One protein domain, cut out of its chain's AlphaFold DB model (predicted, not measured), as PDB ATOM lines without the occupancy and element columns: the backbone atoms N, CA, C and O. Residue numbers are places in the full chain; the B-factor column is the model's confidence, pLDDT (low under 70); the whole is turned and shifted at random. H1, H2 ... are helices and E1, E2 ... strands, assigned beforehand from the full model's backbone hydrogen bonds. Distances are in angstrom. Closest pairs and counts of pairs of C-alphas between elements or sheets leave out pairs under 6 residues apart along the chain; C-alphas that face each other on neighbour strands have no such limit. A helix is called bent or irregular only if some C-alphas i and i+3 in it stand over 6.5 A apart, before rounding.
ATOM      1  N   ALA A  38      34.281  -4.410 -27.991       81.06
ATOM      2  CA  ALA A  38      32.944  -4.980 -27.834       81.06
ATOM      3  C   ALA A  38      32.097  -4.893 -29.116       81.06
ATOM      4  O   ALA A  38      31.486  -5.873 -29.521       81.06
ATOM      5  N   SER A  39      32.097  -3.747 -29.811       78.44
ATOM      6  CA  SER A  39      31.346  -3.594 -31.071       78.44
ATOM      7  C   SER A  39      31.884  -4.446 -32.227       78.44
ATOM      8  O   SER A  39      31.200  -4.627 -33.232       78.44
ATOM      9  N   CYS A  40      33.102  -4.968 -32.086       73.00
ATOM     10  CA  CYS A  40      33.709  -5.903 -33.022       73.00
ATOM     11  C   CYS A  40      33.560  -7.368 -32.598       73.00
ATOM     12  O   CYS A  40      34.119  -8.225 -33.276       73.00
ATOM     13  N   GLY A  41      32.811  -7.663 -31.529       77.19
ATOM     14  CA  GLY A  41      32.607  -9.026 -31.042       77.19
ATOM     15  C   GLY A  41      33.806  -9.572 -30.270       77.19
ATOM     16  O   GLY A  41      34.099 -10.761 -30.375       77.19
ATOM     17  N   TYR A  42      34.526  -8.723 -29.527       81.06
ATOM     18  CA  TYR A  42      35.577  -9.159 -28.606       81.06
ATOM     19  C   TYR A  42      35.207  -8.897 -27.144       81.06
ATOM     20  O   TYR A  42      34.795  -7.795 -26.774       81.06
ATOM     21  N   GLY A  43      35.438  -9.905 -26.308       83.88
ATOM     22  CA  GLY A  43      35.463  -9.815 -24.854       83.88
ATOM     23  C   GLY A  43      36.876  -9.570 -24.321       83.88
ATOM     24  O   GLY A  43      37.874  -9.874 -24.981       83.88
ATOM     25  N   ILE A  44      36.954  -9.025 -23.106       87.19
ATOM     26  CA  ILE A  44      38.213  -8.743 -22.408       87.19
ATOM     27  C   ILE A  44      38.235  -9.530 -21.102       87.19
ATOM     28  O   ILE A  44      37.315  -9.422 -20.292       87.19
ATOM     29  N   VAL A  45      39.317 -10.267 -20.880       88.31
ATOM     30  CA  VAL A  45      39.641 -10.904 -19.603       88.31
ATOM     31  C   VAL A  45      40.949 -10.306 -19.111       88.31
ATOM     32  O   VAL A  45      41.896 -10.152 -19.876       88.31
ATOM     33  N   SER A  46      41.015  -9.916 -17.844       90.75
ATOM     34  CA  SER A  46      42.242  -9.358 -17.276       90.75
ATOM     35  C   SER A  46      42.463  -9.817 -15.848       90.75
ATOM     36  O   SER A  46      41.534 -10.209 -15.140       90.75
ATOM     37  N   GLY A  47      43.716  -9.767 -15.418       90.62
ATOM     38  CA  GLY A  47      44.097 -10.153 -14.071       90.62
ATOM     39  C   GLY A  47      45.543  -9.803 -13.772       90.62
ATOM     40  O   GLY A  47      46.250  -9.210 -14.586       90.62
ATOM     41  N   ARG A  48      46.000 -10.160 -12.572       91.38
ATOM     42  CA  ARG A  48      47.394  -9.944 -12.181       91.38
ATOM     43  C   ARG A  48      48.300 -10.924 -12.922       91.38
ATOM     44  O   ARG A  48      48.046 -12.129 -12.901       91.38
ATOM     45  N   LEU A  49      49.366 -10.417 -13.538       88.12
ATOM     46  CA  LEU A  49      50.387 -11.260 -14.145       88.12
ATOM     47  C   LEU A  49      51.082 -12.088 -13.058       88.12
ATOM     48  O   LEU A  49      51.335 -11.621 -11.944       88.12
ATOM     49  N   ARG A  50      51.375 -13.351 -13.365       86.62
ATOM     50  CA  ARG A  50      52.060 -14.235 -12.420       86.62
ATOM     51  C   ARG A  50      53.506 -13.777 -12.231       86.62
ATOM     52  O   ARG A  50      54.212 -13.499 -13.198       86.62
ATOM     53  N   SER A  51      53.977 -13.780 -10.985       85.50
ATOM     54  CA  SER A  51      55.309 -13.265 -10.641       85.50
ATOM     55  C   SER A  51      56.458 -14.010 -11.323       85.50
ATOM     56  O   SER A  51      57.513 -13.428 -11.533       85.50
ATOM     57  N   ASN A  52      56.286 -15.280 -11.696       85.50
ATOM     58  CA  ASN A  52      57.300 -16.021 -12.450       85.50
ATOM     59  C   ASN A  52      57.519 -15.445 -13.862       85.50
ATOM     60  O   ASN A  52      58.665 -15.344 -14.289       85.50
ATOM     61  N   ALA A  53      56.451 -15.027 -14.550       84.00
ATOM     62  CA  ALA A  53      56.539 -14.393 -15.865       84.00
ATOM     63  C   ALA A  53      57.208 -13.010 -15.774       84.00
ATOM     64  O   ALA A  53      58.117 -12.711 -16.544       84.00
ATOM     65  N   GLU A  54      56.838 -12.203 -14.774       85.25
ATOM     66  CA  GLU A  54      57.496 -10.914 -14.502       85.25
ATOM     67  C   GLU A  54      58.986 -11.083 -14.179       85.25
ATOM     68  O   GLU A  54      59.836 -10.378 -14.724       85.25
ATOM     69  N   ASN A  55      59.317 -12.033 -13.299       86.50
ATOM     70  CA  ASN A  55      60.688 -12.276 -12.860       86.50
ATOM     71  C   ASN A  55      61.591 -12.747 -14.006       86.50
ATOM     72  O   ASN A  55      62.781 -12.443 -13.980       86.50
ATOM     73  N   ALA A  56      61.049 -13.447 -15.007       84.06
ATOM     74  CA  ALA A  56      61.810 -13.872 -16.179       84.06
ATOM     75  C   ALA A  56      62.259 -12.684 -17.052       84.06
ATOM     76  O   ALA A  56      63.352 -12.709 -17.608       84.06
ATOM     77  N   LEU A  57      61.450 -11.623 -17.141       81.81
ATOM     78  CA  LEU A  57      61.779 -10.436 -17.941       81.81
ATOM     79  C   LEU A  57      62.558  -9.375 -17.193       81.81
ATOM     80  O   LEU A  57      63.251  -8.569 -17.814       81.81
ATOM     81  N   ARG A  58      62.397  -9.326 -15.872       87.00
ATOM     82  CA  ARG A  58      62.942  -8.252 -15.048       87.00
ATOM     83  C   ARG A  58      64.440  -8.012 -15.300       87.00
ATOM     84  O   ARG A  58      64.780  -6.849 -15.479       87.00
ATOM     85  N   PRO A  59      65.327  -9.024 -15.390       83.19
ATOM     86  CA  PRO A  59      66.746  -8.783 -15.666       83.19
ATOM     87  C   PRO A  59      66.983  -8.096 -17.018       83.19
ATOM     88  O   PRO A  59      67.720  -7.115 -17.089       83.19
ATOM     89  N   MET A  60      66.303  -8.571 -18.069       82.81
ATOM     90  CA  MET A  60      66.391  -8.022 -19.423       82.81
ATOM     91  C   MET A  60      65.954  -6.552 -19.447       82.81
ATOM     92  O   MET A  60      66.684  -5.694 -19.934       82.81
ATOM     93  N   LEU A  61      64.795  -6.244 -18.864       83.06
ATOM     94  CA  LEU A  61      64.253  -4.885 -18.844       83.06
ATOM     95  C   LEU A  61      65.085  -3.937 -17.971       83.06
ATOM     96  O   LEU A  61      65.360  -2.808 -18.386       83.06
ATOM     97  N   LEU A  62      65.563  -4.408 -16.815       83.00
ATOM     98  CA  LEU A  62      66.416  -3.617 -15.926       83.00
ATOM     99  C   LEU A  62      67.738  -3.222 -16.587       83.00
ATOM    100  O   LEU A  62      68.188  -2.097 -16.376       83.00
ATOM    101  N   SER A  63      68.324  -4.089 -17.425       74.81
ATOM    102  CA  SER A  63      69.539  -3.758 -18.192       74.81
ATOM    103  C   SER A  63      69.354  -2.536 -19.108       74.81
ATOM    104  O   SER A  63      70.310  -1.867 -19.481       74.81
ATOM    105  N   CYS A  64      68.106  -2.191 -19.419       71.06
ATOM    106  CA  CYS A  64      67.745  -1.075 -20.282       71.06
ATOM    107  C   CYS A  64      67.151   0.116 -19.519       71.06
ATOM    108  O   CYS A  64      66.648   1.055 -20.140       71.06
ATOM    109  N   GLY A  65      67.185   0.077 -18.183       78.19
ATOM    110  CA  GLY A  65      66.566   1.080 -17.318       78.19
ATOM    111  C   GLY A  65      65.037   1.002 -17.265       78.19
ATOM    112  O   GLY A  65      64.402   1.940 -16.790       78.19
ATOM    113  N   ILE A  66      64.436  -0.091 -17.748       83.56
ATOM    114  CA  ILE A  66      62.989  -0.311 -17.711       83.56
ATOM    115  C   ILE A  66      62.647  -1.116 -16.459       83.56
ATOM    116  O   ILE A  66      63.165  -2.211 -16.229       83.56
ATOM    117  N   ILE A  67      61.737  -0.579 -15.652       85.31
ATOM    118  CA  ILE A  67      61.208  -1.259 -14.473       85.31
ATOM    119  C   ILE A  67      59.893  -1.937 -14.860       85.31
ATOM    120  O   ILE A  67      59.072  -1.354 -15.562       85.31
ATOM    121  N   ILE A  68      59.716  -3.173 -14.392       87.81
ATOM    122  CA  ILE A  68      58.462  -3.920 -14.475       87.81
ATOM    123  C   ILE A  68      58.057  -4.384 -13.075       87.81
ATOM    124  O   ILE A  68      58.842  -5.021 -12.356       87.81
ATOM    125  N   ASN A  69      56.827  -4.072 -12.680       85.94
ATOM    126  CA  ASN A  69      56.242  -4.464 -11.411       85.94
ATOM    127  C   ASN A  69      54.709  -4.456 -11.476       85.94
ATOM    128  O   ASN A  69      54.118  -3.592 -12.109       85.94
ATOM    129  N   ASN A  70      54.056  -5.367 -10.753       85.44
ATOM    130  CA  ASN A  70      52.594  -5.410 -10.631       85.44
ATOM    131  C   ASN A  70      51.862  -5.343 -11.982       85.44
ATOM    132  O   ASN A  70      50.800  -4.728 -12.103       85.44
ATOM    133  N   SER A  71      52.431  -5.988 -12.996       90.81
ATOM    134  CA  SER A  71      51.859  -6.045 -14.326       90.81
ATOM    135  C   SER A  71      50.522  -6.776 -14.293       90.81
ATOM    136  O   SER A  71      50.303  -7.734 -13.543       90.81
ATOM    137  N   LYS A  72      49.611  -6.332 -15.146       92.25
ATOM    138  CA  LYS A  72      48.356  -7.013 -15.433       92.25
ATOM    139  C   LYS A  72      48.469  -7.710 -16.774       92.25
ATOM    140  O   LYS A  72      49.018  -7.134 -17.707       92.25
ATOM    141  N   PHE A  73      47.937  -8.918 -16.890       91.06
ATOM    142  CA  PHE A  73      47.675  -9.495 -18.202       91.06
ATOM    143  C   PHE A  73      46.298  -9.032 -18.680       91.06
ATOM    144  O   PHE A  73      45.376  -8.868 -17.876       91.06
ATOM    145  N   VAL A  74      46.172  -8.825 -19.986       89.81
ATOM    146  CA  VAL A  74      44.910  -8.559 -20.668       89.81
ATOM    147  C   VAL A  74      44.842  -9.482 -21.873       89.81
ATOM    148  O   VAL A  74      45.682  -9.428 -22.775       89.81
ATOM    149  N   GLU A  75      43.828 -10.328 -21.856       88.75
ATOM    150  CA  GLU A  75      43.467 -11.260 -22.907       88.75
ATOM    151  C   GLU A  75      42.230 -10.749 -23.629       88.75
ATOM    152  O   GLU A  75      41.261 -10.291 -23.018       88.75
ATOM    153  N   ILE A  76      42.266 -10.842 -24.949       83.88
ATOM    154  CA  ILE A  76      41.188 -10.388 -25.816       83.88
ATOM    155  C   ILE A  76      40.729 -11.600 -26.591       83.88
ATOM    156  O   ILE A  76      41.514 -12.226 -27.301       83.88
ATOM    157  N   ARG A  77      39.463 -11.952 -26.408       82.50
ATOM    158  CA  ARG A  77      38.867 -13.186 -26.918       82.50
ATOM    159  C   ARG A  77      37.699 -12.828 -27.816       82.50
ATOM    160  O   ARG A  77      36.977 -11.883 -27.512       82.50
ATOM    161  N   SER A  78      37.505 -13.551 -28.913       77.00
ATOM    162  CA  SER A  78      36.270 -13.408 -29.686       77.00
ATOM    163  C   SER A  78      35.077 -13.834 -28.821       77.00
ATOM    164  O   SER A  78      35.196 -14.702 -27.956       77.00
ATOM    165  N   GLU A  79      33.930 -13.198 -29.010       74.00
ATOM    166  CA  GLU A  79      32.716 -13.508 -28.258       74.00
ATOM    167  C   GLU A  79      32.283 -14.967 -28.487       74.00
ATOM    168  O   GLU A  79      32.354 -15.480 -29.604       74.00
ATOM    169  N   GLY A  80      31.841 -15.647 -27.424       69.62
ATOM    170  CA  GLY A  80      31.408 -17.049 -27.493       69.62
ATOM    171  C   GLY A  80      32.537 -18.088 -27.553       69.62
ATOM    172  O   GLY A  80      32.244 -19.275 -27.666       69.62
ATOM    173  N   VAL A  81      33.800 -17.663 -27.458       70.94
ATOM    174  CA  VAL A  81      34.971 -18.545 -27.355       70.94
ATOM    175  C   VAL A  81      35.181 -18.972 -25.897       70.94
ATOM    176  O   VAL A  81      34.998 -18.163 -24.983       70.94
ATOM    177  N   SER A  82      35.514 -20.247 -25.668       68.50
ATOM    178  CA  SER A  82      35.681 -20.793 -24.315       68.50
ATOM    179  C   SER A  82      36.971 -20.295 -23.649       68.50
ATOM    180  O   SER A  82      37.860 -19.761 -24.308       68.50
ATOM    181  N   GLU A  83      37.096 -20.453 -22.328       66.88
ATOM    182  CA  GLU A  83      38.338 -20.097 -21.618       66.88
ATOM    183  C   GLU A  83      39.516 -21.017 -21.969       66.88
ATOM    184  O   GLU A  83      40.666 -20.602 -21.818       66.88
ATOM    185  N   ASP A  84      39.219 -22.228 -22.454       66.56
ATOM    186  CA  ASP A  84      40.196 -23.232 -22.886       66.56
ATOM    187  C   ASP A  84      40.733 -22.960 -24.303       66.56
ATOM    188  O   ASP A  84      41.743 -23.536 -24.715       66.56
ATOM    189  N   ASP A  85      40.073 -22.074 -25.050       68.62
ATOM    190  CA  ASP A  85      40.527 -21.629 -26.358       68.62
ATOM    191  C   ASP A  85      41.551 -20.490 -26.229       68.62
ATOM    192  O   ASP A  85      41.474 -19.607 -25.369       68.62
ATOM    193  N   ASP A  86      42.518 -20.485 -27.146       70.50
ATOM    194  CA  ASP A  86      43.544 -19.448 -27.206       70.50
ATOM    195  C   ASP A  86      42.934 -18.056 -27.452       70.50
ATOM    196  O   ASP A  86      42.154 -17.854 -28.387       70.50
ATOM    197  N   ALA A  87      43.356 -17.066 -26.660       76.44
ATOM    198  CA  ALA A  87      42.989 -15.670 -26.879       76.44
ATOM    199  C   ALA A  87      43.503 -15.147 -28.235       76.44
ATOM    200  O   ALA A  87      44.553 -15.563 -28.730       76.44
ATOM    201  N   ALA A  88      42.773 -14.192 -28.818       73.62
ATOM    202  CA  ALA A  88      43.170 -13.513 -30.051       73.62
ATOM    203  C   ALA A  88      44.392 -12.611 -29.823       73.62
ATOM    204  O   ALA A  88      45.279 -12.543 -30.673       73.62
ATOM    205  N   TYR A  89      44.456 -11.959 -28.657       77.88
ATOM    206  CA  TYR A  89      45.602 -11.156 -28.231       77.88
ATOM    207  C   TYR A  89      45.876 -11.346 -26.742       77.88
ATOM    208  O   TYR A  89      44.942 -11.328 -25.937       77.88
ATOM    209  N   VAL A  90      47.158 -11.449 -26.381       82.88
ATOM    210  CA  VAL A  90      47.629 -11.498 -24.991       82.88
ATOM    211  C   VAL A  90      48.747 -10.480 -24.804       82.88
ATOM    212  O   VAL A  90      49.845 -10.624 -25.346       82.88
ATOM    213  N   ASN A  91      48.462  -9.441 -24.023       88.00
ATOM    214  CA  ASN A  91      49.407  -8.369 -23.721       88.00
ATOM    215  C   ASN A  91      49.497  -8.158 -22.212       88.00
ATOM    216  O   ASN A  91      48.524  -8.368 -21.485       88.00
ATOM    217  N   TRP A  92      50.660  -7.732 -21.732       91.75
ATOM    218  CA  TRP A  92      50.867  -7.378 -20.334       91.75
ATOM    219  C   TRP A  92      51.098  -5.879 -20.201       91.75
ATOM    220  O   TRP A  92      51.725  -5.253 -21.052       91.75
ATOM    221  N   PHE A  93      50.580  -5.303 -19.129       91.44
ATOM    222  CA  PHE A  93      50.552  -3.868 -18.919       91.44
ATOM    223  C   PHE A  93      51.008  -3.541 -17.509       91.44
ATOM    224  O   PHE A  93      50.432  -4.029 -16.537       91.44
ATOM    225  N   ASP A  94      52.006  -2.677 -17.402       92.62
ATOM    226  CA  ASP A  94      52.411  -2.054 -16.147       92.62
ATOM    227  C   ASP A  94      52.138  -0.549 -16.265       92.62
ATOM    228  O   ASP A  94      52.941   0.205 -16.826       92.62
ATOM    229  N   PRO A  95      50.957  -0.100 -15.804       88.25
ATOM    230  CA  PRO A  95      50.566   1.297 -15.914       88.25
ATOM    231  C   PRO A  95      51.373   2.209 -14.984       88.25
ATOM    232  O   PRO A  95      51.455   3.406 -15.251       88.25
ATOM    233  N   ASP A  96      51.983   1.681 -13.919       89.69
ATOM    234  CA  ASP A  96      52.794   2.487 -13.005       89.69
ATOM    235  C   ASP A  96      54.101   2.937 -13.653       89.69
ATOM    236  O   ASP A  96      54.523   4.075 -13.437       89.69
ATOM    237  N   HIS A  97      54.685   2.078 -14.489       88.56
ATOM    238  CA  HIS A  97      55.924   2.361 -15.214       88.56
ATOM    239  C   HIS A  97      55.708   2.726 -16.687       88.56
ATOM    240  O   HIS A  97      56.677   2.975 -17.404       88.56
ATOM    241  N   GLY A  98      54.458   2.798 -17.152       87.25
ATOM    242  CA  GLY A  98      54.172   3.194 -18.527       87.25
ATOM    243  C   GLY A  98      54.589   2.140 -19.548       87.25
ATOM    244  O   GLY A  98      55.177   2.486 -20.569       87.25
ATOM    245  N   LEU A  99      54.360   0.862 -19.265       89.00
ATOM    246  CA  LEU A  99      54.917  -0.236 -20.046       89.00
ATOM    247  C   LEU A  99      53.820  -1.112 -20.653       89.00
ATOM    248  O   LEU A  99      52.889  -1.541 -19.968       89.00
ATOM    249  N   ILE A 100      53.987  -1.422 -21.937       89.38
ATOM    250  CA  ILE A 100      53.242  -2.463 -22.649       89.38
ATOM    251  C   ILE A 100      54.217  -3.579 -23.008       89.38
ATOM    252  O   ILE A 100      55.304  -3.312 -23.513       89.38
ATOM    253  N   ILE A 101      53.824  -4.828 -22.791       87.00
ATOM    254  CA  ILE A 101      54.573  -6.013 -23.194       87.00
ATOM    255  C   ILE A 101      53.672  -6.851 -24.094       87.00
ATOM    256  O   ILE A 101      52.706  -7.460 -23.637       87.00
ATOM    257  N   CYS A 102      53.996  -6.892 -25.378       82.88
ATOM    258  CA  CYS A 102      53.344  -7.752 -26.352       82.88
ATOM    259  C   CYS A 102      53.943  -9.155 -26.218       82.88
ATOM    260  O   CYS A 102      55.041  -9.415 -26.718       82.88
ATOM    261  N   SER A 103      53.255 -10.017 -25.467       71.50
ATOM    262  CA  SER A 103      53.742 -11.342 -25.069       71.50
ATOM    263  C   SER A 103      53.498 -12.413 -26.130       71.50
ATOM    264  O   SER A 103      54.320 -13.317 -26.269       71.50
ATOM    265  N   GLU A 104      52.407 -12.317 -26.892       64.56
ATOM    266  CA  GLU A 104      52.113 -13.266 -27.964       64.56
ATOM    267  C   GLU A 104      52.081 -12.565 -29.324       64.56
ATOM    268  O   GLU A 104      51.325 -11.617 -29.547       64.56
ATOM    269  N   ASN A 105      52.895 -13.064 -30.258       51.97
ATOM    270  CA  ASN A 105      52.801 -12.681 -31.659       51.97
ATOM    271  C   ASN A 105      51.636 -13.428 -32.297       51.97
ATOM    272  O   ASN A 105      51.642 -14.655 -32.339       51.97
ATOM    273  N   TYR A 106      50.656 -12.652 -32.759       46.56
ATOM    274  CA  TYR A 106      49.643 -12.980 -33.761       46.56
ATOM    275  C   TYR A 106      49.454 -14.490 -33.993       46.56
ATOM    276  O   TYR A 106      49.982 -15.068 -34.948       46.56
ATOM    277  N   LYS A 107      48.689 -15.161 -33.122       49.22
ATOM    278  CA  LYS A 107      48.196 -16.502 -33.459       49.22
ATOM    279  C   LYS A 107      47.370 -16.348 -34.738       49.22
ATOM    280  O   LYS A 107      46.573 -15.422 -34.860       49.22
ATOM    281  N   SER A 108      47.520 -17.265 -35.693       46.19
ATOM    282  CA  SER A 108      46.799 -17.303 -36.982       46.19
ATOM    283  C   SER A 108      45.269 -17.475 -36.864       46.19
ATOM    284  O   SER A 108      44.617 -17.915 -37.814       46.19
ATOM    285  N   ARG A 109      44.698 -17.173 -35.691       48.66
ATOM    286  CA  ARG A 109      43.462 -17.721 -35.133       48.66
ATOM    287  C   ARG A 109      42.353 -16.700 -34.899       48.66
ATOM    288  O   ARG A 109      41.275 -17.107 -34.474       48.66
ATOM    289  N   ASP A 110      42.520 -15.449 -35.327       49.78
ATOM    290  CA  ASP A 110      41.387 -14.528 -35.540       49.78
ATOM    291  C   ASP A 110      40.593 -14.913 -36.811       49.78
ATOM    292  O   ASP A 110      40.342 -14.120 -37.713       49.78
ATOM    293  N   ARG A 111      40.280 -16.208 -36.937       49.31
ATOM    294  CA  ARG A 111      39.506 -16.813 -38.031       49.31
ATOM    295  C   ARG A 111      38.082 -17.158 -37.599       49.31
ATOM    296  O   ARG A 111      37.361 -17.790 -38.367       49.31
ATOM    297  N   HIS A 112      37.682 -16.788 -36.380       53.12
ATOM    298  CA  HIS A 112      36.321 -17.026 -35.915       53.12
ATOM    299  C   HIS A 112      35.345 -16.154 -36.712       53.12
ATOM    300  O   HIS A 112      35.424 -14.927 -36.734       53.12
ATOM    301  N   THR A 113      34.434 -16.819 -37.417       47.72
ATOM    302  CA  THR A 113      33.442 -16.214 -38.304       47.72
ATOM    303  C   THR A 113      32.417 -15.427 -37.488       47.72
ATOM    304  O   THR A 113      31.471 -16.010 -36.968       47.72
ATOM    305  N   GLY A 114      32.602 -14.112 -37.355       52.97
ATOM    306  CA  GLY A 114      31.629 -13.230 -36.699       52.97
ATOM    307  C   GLY A 114      32.218 -11.930 -36.153       52.97
ATOM    308  O   GLY A 114      31.578 -10.886 -36.266       52.97
ATOM    309  N   ALA A 115      33.446 -11.969 -35.628       57.06
ATOM    310  CA  ALA A 115      34.133 -10.767 -35.163       57.06
ATOM    311  C   ALA A 115      34.624  -9.930 -36.354       57.06
ATOM    312  O   ALA A 115      35.138 -10.457 -37.344       57.06
ATOM    313  N   LYS A 116      34.465  -8.604 -36.277       63.59
ATOM    314  CA  LYS A 116      35.044  -7.708 -37.283       63.59
ATOM    315  C   LYS A 116      36.521  -7.542 -36.955       63.59
ATOM    316  O   LYS A 116      36.837  -6.920 -35.946       63.59
ATOM    317  N   MET A 117      37.391  -8.049 -37.828       63.09
ATOM    318  CA  MET A 117      38.847  -7.969 -37.676       63.09
ATOM    319  C   MET A 117      39.281  -6.533 -37.336       63.09
ATOM    320  O   MET A 117      39.020  -5.592 -38.096       63.09
ATOM    321  N   ILE A 118      39.910  -6.363 -36.171       60.97
ATOM    322  CA  ILE A 118      40.505  -5.095 -35.740       60.97
ATOM    323  C   ILE A 118      42.016  -5.188 -35.922       60.97
ATOM    324  O   ILE A 118      42.631  -6.211 -35.642       60.97
ATOM    325  N   TRP A 119      42.621  -4.083 -36.351       62.69
ATOM    326  CA  TRP A 119      44.069  -3.952 -36.385       62.69
ATOM    327  C   TRP A 119      44.701  -4.161 -34.994       62.69
ATOM    328  O   TRP A 119      44.281  -3.490 -34.046       62.69
ATOM    329  N   PRO A 120      45.748  -4.996 -34.869       66.75
ATOM    330  CA  PRO A 120      46.480  -5.211 -33.615       66.75
ATOM    331  C   PRO A 120      46.896  -3.915 -32.898       66.75
ATOM    332  O   PRO A 120      46.749  -3.787 -31.683       66.75
ATOM    333  N   SER A 121      47.295  -2.905 -33.672       63.16
ATOM    334  CA  SER A 121      47.560  -1.529 -33.237       63.16
ATOM    335  C   SER A 121      46.451  -0.913 -32.384       63.16
ATOM    336  O   SER A 121      46.672  -0.371 -31.299       63.16
ATOM    337  N   ASN A 122      45.223  -0.996 -32.890       68.25
ATOM    338  CA  ASN A 122      44.043  -0.419 -32.266       68.25
ATOM    339  C   ASN A 122      43.682  -1.191 -31.006       68.25
ATOM    340  O   ASN A 122      43.307  -0.588 -30.003       68.25
ATOM    341  N   VAL A 123      43.830  -2.512 -31.051       74.50
ATOM    342  CA  VAL A 123      43.629  -3.394 -29.907       74.50
ATOM    343  C   VAL A 123      44.593  -3.020 -28.772       74.50
ATOM    344  O   VAL A 123      44.157  -2.783 -27.641       74.50
ATOM    345  N   LEU A 124      45.883  -2.878 -29.081       77.56
ATOM    346  CA  LEU A 124      46.928  -2.497 -28.131       77.56
ATOM    347  C   LEU A 124      46.680  -1.106 -27.531       77.56
ATOM    348  O   LEU A 124      46.769  -0.909 -26.320       77.56
ATOM    349  N   TRP A 125      46.307  -0.134 -28.368       76.38
ATOM    350  CA  TRP A 125      46.042   1.229 -27.913       76.38
ATOM    351  C   TRP A 125      44.778   1.343 -27.051       76.38
ATOM    352  O   TRP A 125      44.787   2.028 -26.024       76.38
ATOM    353  N   GLN A 126      43.687   0.671 -27.437       78.81
ATOM    354  CA  GLN A 126      42.442   0.669 -26.661       78.81
ATOM    355  C   GLN A 126      42.650   0.023 -25.284       78.81
ATOM    356  O   GLN A 126      42.206   0.576 -24.274       78.81
ATOM    357  N   THR A 127      43.376  -1.096 -25.227       84.75
ATOM    358  CA  THR A 127      43.673  -1.795 -23.967       84.75
ATOM    359  C   THR A 127      44.629  -1.026 -23.064       84.75
ATOM    360  O   THR A 127      44.355  -0.916 -21.867       84.75
ATOM    361  N   TRP A 128      45.676  -0.401 -23.614       85.88
ATOM    362  CA  TRP A 128      46.539   0.509 -22.855       85.88
ATOM    363  C   TRP A 128      45.735   1.647 -22.229       85.88
ATOM    364  O   TRP A 128      45.824   1.885 -21.026       85.88
ATOM    365  N   LYS A 129      44.907   2.328 -23.029       82.31
ATOM    366  CA  LYS A 129      44.114   3.466 -22.557       82.31
ATOM    367  C   LYS A 129      43.177   3.068 -21.414       82.31
ATOM    368  O   LYS A 129      43.077   3.825 -20.450       82.31
ATOM    369  N   SER A 130      42.515   1.912 -21.513       83.88
ATOM    370  CA  SER A 130      41.647   1.397 -20.443       83.88
ATOM    371  C   SER A 130      42.448   1.077 -19.182       83.88
ATOM    372  O   SER A 130      42.140   1.583 -18.108       83.88
ATOM    373  N   THR A 131      43.532   0.311 -19.327       88.69
ATOM    374  CA  THR A 131      44.345  -0.153 -18.192       88.69
ATOM    375  C   THR A 131      45.022   1.005 -17.458       88.69
ATOM    376  O   THR A 131      45.055   1.032 -16.228       88.69
ATOM    377  N   ALA A 132      45.533   1.991 -18.201       83.25
ATOM    378  CA  ALA A 132      46.101   3.208 -17.635       83.25
ATOM    379  C   ALA A 132      45.040   4.000 -16.860       83.25
ATOM    380  O   ALA A 132      45.286   4.406 -15.725       83.25
ATOM    381  N   LEU A 133      43.845   4.173 -17.437       85.06
ATOM    382  CA  LEU A 133      42.751   4.901 -16.795       85.06
ATOM    383  C   LEU A 133      42.292   4.226 -15.495       85.06
ATOM    384  O   LEU A 133      42.130   4.909 -14.487       85.06
ATOM    385  N   GLU A 134      42.134   2.901 -15.491       90.38
ATOM    386  CA  GLU A 134      41.793   2.119 -14.290       90.38
ATOM    387  C   GLU A 134      42.823   2.281 -13.164       90.38
ATOM    388  O   GLU A 134      42.470   2.250 -11.988       90.38
ATOM    389  N   ALA A 135      44.096   2.474 -13.517       89.56
ATOM    390  CA  ALA A 135      45.184   2.726 -12.575       89.56
ATOM    391  C   ALA A 135      45.339   4.216 -12.195       89.56
ATOM    392  O   ALA A 135      46.301   4.582 -11.518       89.56
ATOM    393  N   GLY A 136      44.433   5.094 -12.639       89.50
ATOM    394  CA  GLY A 136      44.509   6.537 -12.387       89.50
ATOM    395  C   GLY A 136      45.631   7.252 -13.151       89.50
ATOM    396  O   GLY A 136      46.059   8.333 -12.747       89.50
TER     397      GLY A 136
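Overview. This is residues 38 to 136 of the 237 residues of an uncharacterized protein of Alternaria tenuissima (UniProt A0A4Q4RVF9). A twisted sheet of four antiparallel strands has one long helix, H2, packed over one face, while a second helix, H1, sits beyond one end of the strands, past the end of E1 and the start of E2. Residues 60 to 65, of which 60 to 62 belong to H1, stick out there, and the long link before H2 reaches away at the opposite end of the domain. The printed part has 99 residues with two named helices and four named strands, along the chain E1 H1 E2 E3 E4 H2; the sheet's order is E1 E2 E3 E4, and the class is mixed, helices and strands. The whole is compact, with a radius of gyration of the C-alphas of 14.1 A, yet elongated in outline, 43 by 26 by 20 A.

Arrangement. E3, residues 89 to 94, is an inner strand and the antiparallel neighbour of E2, residues 72 to 78, at 158 degrees; N 74 and O 91 are 2.8 A apart, within hydrogen-bond range. E4, residues 99 to 102, is an edge strand antiparallel to E3 at 160 degrees, with N 92 and O 101 at 2.8 A. E2, E3 and E4 form a meander, each strand the antiparallel neighbour of the one before; E2 and E3 are a hairpin, and so are E3 and E4. The other edge strand is E1, residues 42 to 48, antiparallel to E2 at 159 degrees, with N 45 and O 75 at 2.9 A. From edge to edge the strands' lines turn by 59 degrees. H2, residues 120 to 134, is on one face of the sheet, giving two layers, a helix over a sheet. Its closest C-alphas to E3 are those of Trp 128 and Phe 93, 7.1 A apart. H1, residues 51 to 62, is not on the sheet and is apart from H2, E3 and E4. In H2 every O i to N i+4 pair is within hydrogen-bond range; in H1 5 of 8 are.

Along the chain. E1 begins at C-alpha 42, (35.577, -9.159, -28.606), and is 20.2 A long; E2 measures 19.8 A, E3 16.6 A and E4 9.9 A. H1 spans 15.6 A and is irregular, with C-alphas 56 and 59 7.1 A apart. H2 spans 21.2 A and ends at C-alpha 134, (41.793, 2.119, -14.290).

Size, cuts and confidence. The C-alphas of Ser 63 and Gly 114, the two farthest apart, are 43.2 A from each other. The printed part has no cut. The link from E4 to H2, residues 103 to 119, is long. Mean pLDDT of the printed part is 77.8; residue 80, residues 82 to 85 and residues 104 to 122 are under 70.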